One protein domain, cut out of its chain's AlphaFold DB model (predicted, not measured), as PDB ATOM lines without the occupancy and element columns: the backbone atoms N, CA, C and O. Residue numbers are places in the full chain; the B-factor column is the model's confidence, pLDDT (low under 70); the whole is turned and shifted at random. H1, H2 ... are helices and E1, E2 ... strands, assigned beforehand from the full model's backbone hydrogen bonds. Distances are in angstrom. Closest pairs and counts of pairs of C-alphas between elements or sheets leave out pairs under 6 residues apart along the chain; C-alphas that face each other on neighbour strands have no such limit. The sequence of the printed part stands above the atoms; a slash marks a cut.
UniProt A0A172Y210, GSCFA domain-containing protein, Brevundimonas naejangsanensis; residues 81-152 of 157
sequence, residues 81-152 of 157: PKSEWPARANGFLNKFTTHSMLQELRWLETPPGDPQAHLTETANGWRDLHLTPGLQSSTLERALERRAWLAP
ATOM      1  N   PRO A  81     140.851 140.425 197.592       86.12
ATOM      2  CA  PRO A  81     139.445 140.812 197.487       86.12
ATOM      3  C   PRO A  81     139.082 141.391 196.112       86.12
ATOM      4  O   PRO A  81     139.891 142.073 195.483       86.12
ATOM      5  N   LYS A  82     137.831 141.194 195.662       84.56
ATOM      6  CA  LYS A  82     137.330 141.705 194.366       84.56
ATOM      7  C   LYS A  82     137.498 143.222 194.198       84.56
ATOM      8  O   LYS A  82     137.669 143.694 193.078       84.56
ATOM      9  N   SER A  83     137.474 143.977 195.295       86.06
ATOM     10  CA  SER A  83     137.671 145.430 195.303       86.06
ATOM     11  C   SER A  83     139.054 145.870 194.813       86.06
ATOM     12  O   SER A  83     139.223 147.021 194.429       86.06
ATOM     13  N   GLU A  84     140.044 144.978 194.806       85.62
ATOM     14  CA  GLU A  84     141.431 145.315 194.471       85.62
ATOM     15  C   GLU A  84     141.754 145.156 192.981       85.62
ATOM     16  O   GLU A  84     142.876 145.430 192.551       85.62
ATOM     17  N   TRP A  85     140.789 144.712 192.171       83.38
ATOM     18  CA  TRP A  85     141.004 144.492 190.746       83.38
ATOM     19  C   TRP A  85     139.725 144.673 189.911       83.38
ATOM     20  O   TRP A  85     138.669 144.099 190.199       83.38
ATOM     21  N   PRO A  86     139.807 145.402 188.783       75.38
ATOM     22  CA  PRO A  86     138.631 145.694 187.968       75.38
ATOM     23  C   PRO A  86     138.149 144.462 187.195       75.38
ATOM     24  O   PRO A  86     136.957 144.165 187.176       75.38
ATOM     25  N   ALA A  87     139.076 143.692 186.616       75.44
ATOM     26  CA  ALA A  87     138.746 142.639 185.654       75.44
ATOM     27  C   ALA A  87     139.085 141.221 186.138       75.44
ATOM     28  O   ALA A  87     138.228 140.345 186.093       75.44
ATOM     29  N   ARG A  88     140.316 140.988 186.613       75.25
ATOM     30  CA  ARG A  88     140.831 139.645 186.940       75.25
ATOM     31  C   ARG A  88     141.475 139.625 188.321       75.25
ATOM     32  O   ARG A  88     142.185 140.572 188.642       75.25
ATOM     33  N   ALA A  89     141.317 138.540 189.080       71.56
ATOM     34  CA  ALA A  89     141.879 138.409 190.431       71.56
ATOM     35  C   ALA A  89     143.402 138.587 190.506       71.56
ATOM     36  O   ALA A  89     143.927 139.221 191.416       71.56
ATOM     37  N   ASN A  90     144.118 138.106 189.491       69.75
ATOM     38  CA  ASN A  90     145.563 138.293 189.352       69.75
ATOM     39  C   ASN A  90     145.958 139.666 188.773       69.75
ATOM     40  O   ASN A  90     147.146 139.965 188.694       69.75
ATOM     41  N   GLY A  91     144.991 140.508 188.388       76.25
ATOM     42  CA  GLY A  91     145.216 141.891 187.951       76.25
ATOM     43  C   GLY A  91     145.697 142.808 189.078       76.25
ATOM     44  O   GLY A  91     146.188 143.899 188.806       76.25
ATOM     45  N   PHE A  92     145.608 142.333 190.321       84.19
ATOM     46  CA  PHE A  92     146.253 142.913 191.493       84.19
ATOM     47  C   PHE A  92     147.787 142.965 191.361       84.19
ATOM     48  O   PHE A  92     148.433 143.911 191.813       84.19
ATOM     49  N   LEU A  93     148.368 141.970 190.684       84.44
ATOM     50  CA  LEU A  93     149.806 141.780 190.545       84.44
ATOM     51  C   LEU A  93     150.369 142.330 189.236       84.44
ATOM     52  O   LEU A  93     149.843 142.092 188.144       84.44
ATOM     53  N   ASN A  94     151.554 142.912 189.345       80.19
ATOM     54  CA  ASN A  94     152.406 143.299 188.238       80.19
ATOM     55  C   ASN A  94     153.632 142.388 188.182       80.19
ATOM     56  O   ASN A  94     154.612 142.671 188.850       80.19
ATOM     57  N   LYS A  95     153.586 141.308 187.392       77.00
ATOM     58  CA  LYS A  95     154.704 140.357 187.214       77.00
ATOM     59  C   LYS A  95     155.435 140.545 185.884       77.00
ATOM     60  O   LYS A  95     155.812 139.571 185.236       77.00
ATOM     61  N   PHE A  96     155.547 141.787 185.417       82.81
ATOM     62  CA  PHE A  96     156.189 142.105 184.135       82.81
ATOM     63  C   PHE A  96     157.133 143.308 184.185       82.81
ATOM     64  O   PHE A  96     157.705 143.678 183.163       82.81
ATOM     65  N   THR A  97     157.325 143.919 185.351       85.00
ATOM     66  CA  THR A  97     158.382 144.922 185.524       85.00
ATOM     67  C   THR A  97     159.675 144.244 185.937       85.00
ATOM     68  O   THR A  97     159.653 143.211 186.610       85.00
ATOM     69  N   THR A  98     160.807 144.857 185.602       86.00
ATOM     70  CA  THR A  98     162.131 144.370 186.009       86.00
ATOM     71  C   THR A  98     162.216 144.154 187.520       86.00
ATOM     72  O   THR A  98     162.770 143.155 187.957       86.00
ATOM     73  N   HIS A  99     161.601 145.038 188.316       84.62
ATOM     74  CA  HIS A  99     161.565 144.899 189.772       84.62
ATOM     75  C   HIS A  99     160.797 143.647 190.213       84.62
ATOM     76  O   HIS A  99     161.331 142.834 190.960       84.62
ATOM     77  N   SER A 100     159.568 143.466 189.718       84.31
ATOM     78  CA  SER A 100     158.748 142.296 190.057       84.31
ATOM     79  C   SER A 100     159.383 140.971 189.626       84.31
ATOM     80  O   SER A 100     159.386 140.018 190.396       84.31
ATOM     81  N   MET A 101     159.982 140.923 188.431       86.81
ATOM     82  CA  MET A 101     160.671 139.728 187.943       86.81
ATOM     83  C   MET A 101     161.912 139.424 188.784       86.81
ATOM     84  O   MET A 101     162.114 138.285 189.186       86.81
ATOM     85  N   LEU A 102     162.721 140.442 189.100       87.19
ATOM     86  CA  LEU A 102     163.892 140.274 189.957       87.19
ATOM     87  C   LEU A 102     163.507 139.778 191.356       87.19
ATOM     88  O   LEU A 102     164.202 138.935 191.913       87.19
ATOM     89  N   GLN A 103     162.416 140.291 191.926       85.19
ATOM     90  CA  GLN A 103     161.929 139.846 193.228       85.19
ATOM     91  C   GLN A 103     161.532 138.366 193.216       85.19
ATOM     92  O   GLN A 103     161.965 137.630 194.097       85.19
ATOM     93  N   GLU A 104     160.776 137.923 192.210       85.31
ATOM     94  CA  GLU A 104     160.388 136.513 192.066       85.31
ATOM     95  C   GLU A 104     161.611 135.598 191.909       85.31
ATOM     96  O   GLU A 104     161.677 134.545 192.534       85.31
ATOM     97  N   LEU A 105     162.627 136.026 191.150       85.25
ATOM     98  CA  LEU A 105     163.881 135.276 191.019       85.25
ATOM     99  C   LEU A 105     164.651 135.194 192.343       85.25
ATOM    100  O   LEU A 105     165.120 134.121 192.709       85.25
ATOM    101  N   ARG A 106     164.740 136.296 193.097       84.75
ATOM    102  CA  ARG A 106     165.392 136.306 194.419       84.75
ATOM    103  C   ARG A 106     164.698 135.374 195.408       84.75
ATOM    104  O   ARG A 106     165.372 134.748 196.218       84.75
ATOM    105  N   TRP A 107     163.376 135.249 195.321       82.50
ATOM    106  CA  TRP A 107     162.609 134.335 196.167       82.50
ATOM    107  C   TRP A 107     162.853 132.854 195.878       82.50
ATOM    108  O   TRP A 107     162.608 132.030 196.759       82.50
ATOM    109  N   LEU A 108     163.367 132.508 194.693       79.12
ATOM    110  CA  LEU A 108     163.813 131.143 194.402       79.12
ATOM    111  C   LEU A 108     165.085 130.776 195.176       79.12
ATOM    112  O   LEU A 108     165.264 129.615 195.530       79.12
ATOM    113  N   GLU A 109     165.956 131.752 195.434       82.50
ATOM    114  CA  GLU A 109     167.214 131.549 196.161       82.50
ATOM    115  C   GLU A 109     167.035 131.712 197.670       82.50
ATOM    116  O   GLU A 109     167.591 130.955 198.461       82.50
ATOM    117  N   THR A 110     166.276 132.725 198.082       81.50
ATOM    118  CA  THR A 110     166.042 133.060 199.487       81.50
ATOM    119  C   THR A 110     164.564 133.363 199.687       81.50
ATOM    120  O   THR A 110     164.085 134.375 199.167       81.50
ATOM    121  N   PRO A 111     163.831 132.527 200.447       76.19
ATOM    122  CA  PRO A 111     162.434 132.787 200.760       76.19
ATOM    123  C   PRO A 111     162.230 134.206 201.315       76.19
ATOM    124  O   PRO A 111     163.122 134.728 201.991       76.19
ATOM    125  N   PRO A 112     161.076 134.844 201.046       76.38
ATOM    126  CA  PRO A 112     160.783 136.173 201.570       76.38
ATOM    127  C   PRO A 112     160.969 136.215 203.092       76.38
ATOM    128  O   PRO A 112     160.400 135.396 203.813       76.38
ATOM    129  N   GLY A 113     161.784 137.167 203.550       81.88
ATOM    130  CA  GLY A 113     161.983 137.470 204.964       81.88
ATOM    131  C   GLY A 113     160.939 138.470 205.458       81.88
ATOM    132  O   GLY A 113     159.740 138.260 205.291       81.88
ATOM    133  N   ASP A 114     161.399 139.577 206.039       88.06
ATOM    134  CA  ASP A 114     160.528 140.671 206.476       88.06
ATOM    135  C   ASP A 114     159.689 141.236 205.303       88.06
ATOM    136  O   ASP A 114     160.257 141.758 204.336       88.06
ATOM    137  N   PRO A 115     158.343 141.182 205.373       87.00
ATOM    138  CA  PRO A 115     157.469 141.742 204.347       87.00
ATOM    139  C   PRO A 115     157.691 143.238 204.092       87.00
ATOM    140  O   PRO A 115     157.517 143.683 202.953       87.00
ATOM    141  N   GLN A 116     158.081 144.014 205.109       90.50
ATOM    142  CA  GLN A 116     158.308 145.454 204.967       90.50
ATOM    143  C   GLN A 116     159.551 145.764 204.125       90.50
ATOM    144  O   GLN A 116     159.543 146.740 203.376       90.50
ATOM    145  N   ALA A 117     160.577 144.904 204.154       88.75
ATOM    146  CA  ALA A 117     161.807 145.051 203.365       88.75
ATOM    147  C   ALA A 117     161.571 145.038 201.843       88.75
ATOM    148  O   ALA A 117     162.467 145.312 201.043       88.75
ATOM    149  N   HIS A 118     160.360 144.688 201.425       86.81
ATOM    150  CA  HIS A 118     159.950 144.662 200.036       86.81
ATOM    151  C   HIS A 118     159.033 145.825 199.634       86.81
ATOM    152  O   HIS A 118     158.577 145.889 198.489       86.81
ATOM    153  N   LEU A 119     158.754 146.730 200.568       92.12
ATOM    154  CA  LEU A 119     158.001 147.947 200.335       92.12
ATOM    155  C   LEU A 119     158.972 149.108 200.112       92.12
ATOM    156  O   LEU A 119     160.047 149.181 200.697       92.12
ATOM    157  N   THR A 120     158.585 150.028 199.240       92.31
ATOM    158  CA  THR A 120     159.308 151.271 198.974       92.31
ATOM    159  C   THR A 120     158.547 152.425 199.608       92.31
ATOM    160  O   THR A 120     157.362 152.614 199.328       92.31
ATOM    161  N   GLU A 121     159.217 153.204 200.451       95.62
ATOM    162  CA  GLU A 121     158.659 154.445 200.983       95.62
ATOM    163  C   GLU A 121     158.636 155.529 199.894       95.62
ATOM    164  O   GLU A 121     159.550 155.662 199.080       95.62
ATOM    165  N   THR A 122     157.551 156.292 199.853       93.50
ATOM    166  CA  THR A 122     157.298 157.378 198.904       93.50
ATOM    167  C   THR A 122     156.771 158.595 199.661       93.50
ATOM    168  O   THR A 122     156.286 158.468 200.783       93.50
ATOM    169  N   ALA A 123     156.757 159.769 199.024       93.44
ATOM    170  CA  ALA A 123     156.186 160.983 199.624       93.44
ATOM    171  C   ALA A 123     154.705 160.840 200.042       93.44
ATOM    172  O   ALA A 123     154.233 161.578 200.898       93.44
ATOM    173  N   ASN A 124     153.982 159.878 199.455       92.94
ATOM    174  CA  ASN A 124     152.558 159.633 199.694       92.94
ATOM    175  C   ASN A 124     152.307 158.334 200.489       92.94
ATOM    176  O   ASN A 124     151.228 157.750 200.392       92.94
ATOM    177  N   GLY A 125     153.310 157.838 201.222       95.25
ATOM    178  CA  GLY A 125     153.237 156.591 201.988       95.25
ATOM    179  C   GLY A 125     154.007 155.443 201.336       95.25
ATOM    180  O   GLY A 125     155.014 155.655 200.670       95.25
ATOM    181  N   TRP A 126     153.539 154.212 201.506       96.38
ATOM    182  CA  TRP A 126     154.265 152.994 201.148       96.38
ATOM    183  C   TRP A 126     153.747 152.364 199.861       96.38
ATOM    184  O   TRP A 126     152.539 152.309 199.610       96.38
ATOM    185  N   ARG A 127     154.674 151.852 199.050       92.06
ATOM    186  CA  ARG A 127     154.396 151.250 197.750       92.06
ATOM    187  C   ARG A 127     155.014 149.868 197.632       92.06
ATOM    188  O   ARG A 127     156.204 149.687 197.845       92.06
ATOM    189  N   ASP A 128     154.211 148.915 197.187       91.62
ATOM    190  CA  ASP A 128     154.695 147.612 196.752       91.62
ATOM    191  C   ASP A 128     154.840 147.600 195.225       91.62
ATOM    192  O   ASP A 128     153.864 147.764 194.487       91.62
ATOM    193  N   LEU A 129     156.070 147.423 194.748       89.69
ATOM    194  CA  LEU A 129     156.400 147.411 193.321       89.69
ATOM    195  C   LEU A 129     156.007 146.104 192.617       89.69
ATOM    196  O   LEU A 129     156.070 146.020 191.390       89.69
ATOM    197  N   HIS A 130     155.561 145.102 193.373       87.69
ATOM    198  CA  HIS A 130     154.969 143.878 192.848       87.69
ATOM    199  C   HIS A 130     153.483 144.061 192.480       87.69
ATOM    200  O   HIS A 130     152.887 143.216 191.808       87.69
ATOM    201  N   LEU A 131     152.863 145.171 192.888       88.00
ATOM    202  CA  LEU A 131     151.464 145.468 192.594       88.00
ATOM    203  C   LEU A 131     151.290 146.211 191.270       88.00
ATOM    204  O   LEU A 131     152.185 146.898 190.771       88.00
ATOM    205  N   THR A 132     150.092 146.092 190.696       86.19
ATOM    206  CA  THR A 132     149.713 146.836 189.488       86.19
ATOM    207  C   THR A 132     149.906 148.348 189.663       86.19
ATOM    208  O   THR A 132     149.575 148.881 190.730       86.19
ATOM    209  N   PRO A 133     150.408 149.077 188.641       80.38
ATOM    210  CA  PRO A 133     150.578 150.531 188.698       80.38
ATOM    211  C   PRO A 133     149.300 151.303 189.050       80.38
ATOM    212  O   PRO A 133     149.388 152.405 189.574       80.38
ATOM    213  N   GLY A 134     148.121 150.724 188.788       81.69
ATOM    214  CA  GLY A 134     146.831 151.338 189.119       81.69
ATOM    215  C   GLY A 134     146.540 151.438 190.622       81.69
ATOM    216  O   GLY A 134     145.741 152.279 191.026       81.69
ATOM    217  N   LEU A 135     147.193 150.626 191.459       85.62
ATOM    218  CA  LEU A 135     147.086 150.749 192.913       85.62
ATOM    219  C   LEU A 135     148.020 151.865 193.384       85.62
ATOM    220  O   LEU A 135     149.184 151.890 193.008       85.62
ATOM    221  N   GLN A 136     147.524 152.793 194.193       87.06
ATOM    222  CA  GLN A 136     148.329 153.904 194.706       87.06
ATOM    223  C   GLN A 136     149.137 153.489 195.944       87.06
ATOM    224  O   GLN A 136     148.893 152.423 196.527       87.06
ATOM    225  N   SER A 137     150.093 154.336 196.342       92.56
ATOM    226  CA  SER A 137     150.719 154.249 197.667       92.56
ATOM    227  C   SER A 137     149.650 154.284 198.765       92.56
ATOM    228  O   SER A 137     148.589 154.888 198.599       92.56
ATOM    229  N   SER A 138     149.913 153.604 199.876       94.19
ATOM    230  CA  SER A 138     148.987 153.497 201.006       94.19
ATOM    231  C   SER A 138     149.718 153.639 202.338       94.19
ATOM    232  O   SER A 138     150.934 153.818 202.379       94.19
ATOM    233  N   THR A 139     148.997 153.530 203.451       97.06
ATOM    234  CA  THR A 139     149.635 153.366 204.763       97.06
ATOM    235  C   THR A 139     150.503 152.102 204.781       97.06
ATOM    236  O   THR A 139     150.274 151.174 203.993       97.06
ATOM    237  N   LEU A 140     151.492 152.060 205.681       95.88
ATOM    238  CA  LEU A 140     152.330 150.874 205.887       95.88
ATOM    239  C   LEU A 140     151.470 149.648 206.213       95.88
ATOM    240  O   LEU A 140     151.632 148.599 205.601       95.88
ATOM    241  N   GLU A 141     150.495 149.818 207.107       96.38
ATOM    242  CA  GLU A 141     149.539 148.777 207.492       96.38
ATOM    243  C   GLU A 141     148.803 148.196 206.278       96.38
ATOM    244  O   GLU A 141     148.826 146.987 206.061       96.38
ATOM    245  N   ARG A 142     148.242 149.051 205.411       94.19
ATOM    246  CA  ARG A 142     147.538 148.592 204.205       94.19
ATOM    247  C   ARG A 142     148.477 147.921 203.201       94.19
ATOM    248  O   ARG A 142     148.070 146.998 202.495       94.19
ATOM    249  N   ALA A 143     149.722 148.382 203.101       93.69
ATOM    250  CA  ALA A 143     150.716 147.771 202.226       93.69
ATOM    251  C   ALA A 143     151.116 146.367 202.719       93.69
ATOM    252  O   ALA A 143     151.210 145.442 201.912       93.69
ATOM    253  N   LEU A 144     151.274 146.189 204.033       92.81
ATOM    254  CA  LEU A 144     151.539 144.891 204.658       92.81
ATOM    255  C   LEU A 144     150.344 143.939 204.538       92.81
ATOM    256  O   LEU A 144     150.526 142.776 204.184       92.81
ATOM    257  N   GLU A 145     149.122 144.435 204.742       91.94
ATOM    258  CA  GLU A 145     147.890 143.658 204.560       91.94
ATOM    259  C   GLU A 145     147.789 143.094 203.136       91.94
ATOM    260  O   GLU A 145     147.591 141.897 202.934       91.94
ATOM    261  N   ARG A 146     148.012 143.948 202.130       90.38
ATOM    262  CA  ARG A 146     148.064 143.551 200.716       90.38
ATOM    263  C   ARG A 146     149.114 142.480 200.445       90.38
ATOM    264  O   ARG A 146     148.890 141.586 199.630       90.38
ATOM    265  N   ARG A 147     150.260 142.574 201.118       88.06
ATOM    266  CA  ARG A 147     151.378 141.646 200.955       88.06
ATOM    267  C   ARG A 147     151.087 140.266 201.536       88.06
ATOM    268  O   ARG A 147     151.543 139.273 200.973       88.06
ATOM    269  N   ALA A 148     150.269 140.187 202.583       86.88
ATOM    270  CA  ALA A 148     149.810 138.913 203.132       86.88
ATOM    271  C   ALA A 148     149.030 138.074 202.099       86.88
ATOM    272  O   ALA A 148     149.106 136.851 202.130       86.88
ATOM    273  N   TRP A 149     148.356 138.701 201.127       84.38
ATOM    274  CA  TRP A 149     147.676 137.990 200.029       84.38
ATOM    275  C   TRP A 149     148.625 137.417 198.970       84.38
ATOM    276  O   TRP A 149     148.199 136.621 198.128       84.38
ATOM    277  N   LEU A 150     149.883 137.870 198.966       77.06
ATOM    278  CA  LEU A 150     150.927 137.432 198.037       77.06
ATOM    279  C   LEU A 150     151.765 136.288 198.599       77.06
ATOM    280  O   LEU A 150     152.432 135.594 197.831       77.06
ATOM    281  N   ALA A 151     151.772 136.124 199.924       61.84
ATOM    282  CA  ALA A 151     152.550 135.090 200.571       61.84
ATOM    283  C   ALA A 151     152.044 133.711 200.120       61.84
ATOM    284  O   ALA A 151     150.831 133.480 200.071       61.84
ATOM    285  N   PRO A 152     152.944 132.773 199.780       55.41
ATOM    286  CA  PRO A 152     152.530 131.403 199.563       55.41
ATOM    287  C   PRO A 152     151.896 130.916 200.865       55.41
ATOM    288  O   PRO A 152     152.540 130.978 201.909       55.41
TER     289      PRO A 152
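Overview. This is residues 81 to 152 of the 157 residues of the protein "GSCFA domain-containing protein" of Brevundimonas naejangsanensis (UniProt A0A172Y210). A small two-stranded hairpin, E1 and E2, has helix H4 packed on it, mostly at E2; helices H1 and H2 lie away from this core, and residues 105 to 111, of which 105 to 109 belong to H2, stick out. The printed part has 72 residues with four named helices and two strands, in the order H1 H2 H3 E1 E2 H4; the sheet E1 - E2 is antiparallel and the class is mixed. It is compact, with a radius of gyration of the C-alphas of 11.9 A and spans of 32 by 27 by 21 A.

Along the chain. H1, residues 89 to 92, begins at C-alpha 89 (141.879, 138.409, 190.431). H2, residues 98 to 109, measures 17.1 A from first to last C-alpha. H3 is residues 115 to 118, E1 119 to 122 and E2 125 to 128. H4, residues 140 to 148, 12.5 A, ends at C-alpha 148 (149.810, 138.913, 203.132).

Arrangement. In the hairpin E1 and E2, N 120 and O 127 are within hydrogen-bond range at 2.8 A. The closest C-alphas of E2 and H4, Trp 126 and Leu 140, are 5.5 A apart. H3 and H4 only just touch, with 3 pairs of C-alphas within 8 A, the closest Pro 115 and Leu 144 at 6.7 A. H1 and H2 are apart from each other and from H3, E1, E2 and H4. Each O i to N i+4 pair is within range in H4, 7 of 8 in H2; H1 and H3 are too short for one.

Size, cuts and confidence. The two C-alphas farthest apart, Pro 86 and Glu 109, are 32.9 A apart. The printed part has no cut; the link E2 to H4 is long. pLDDT is under 70 at residues 90 and 151 to 152.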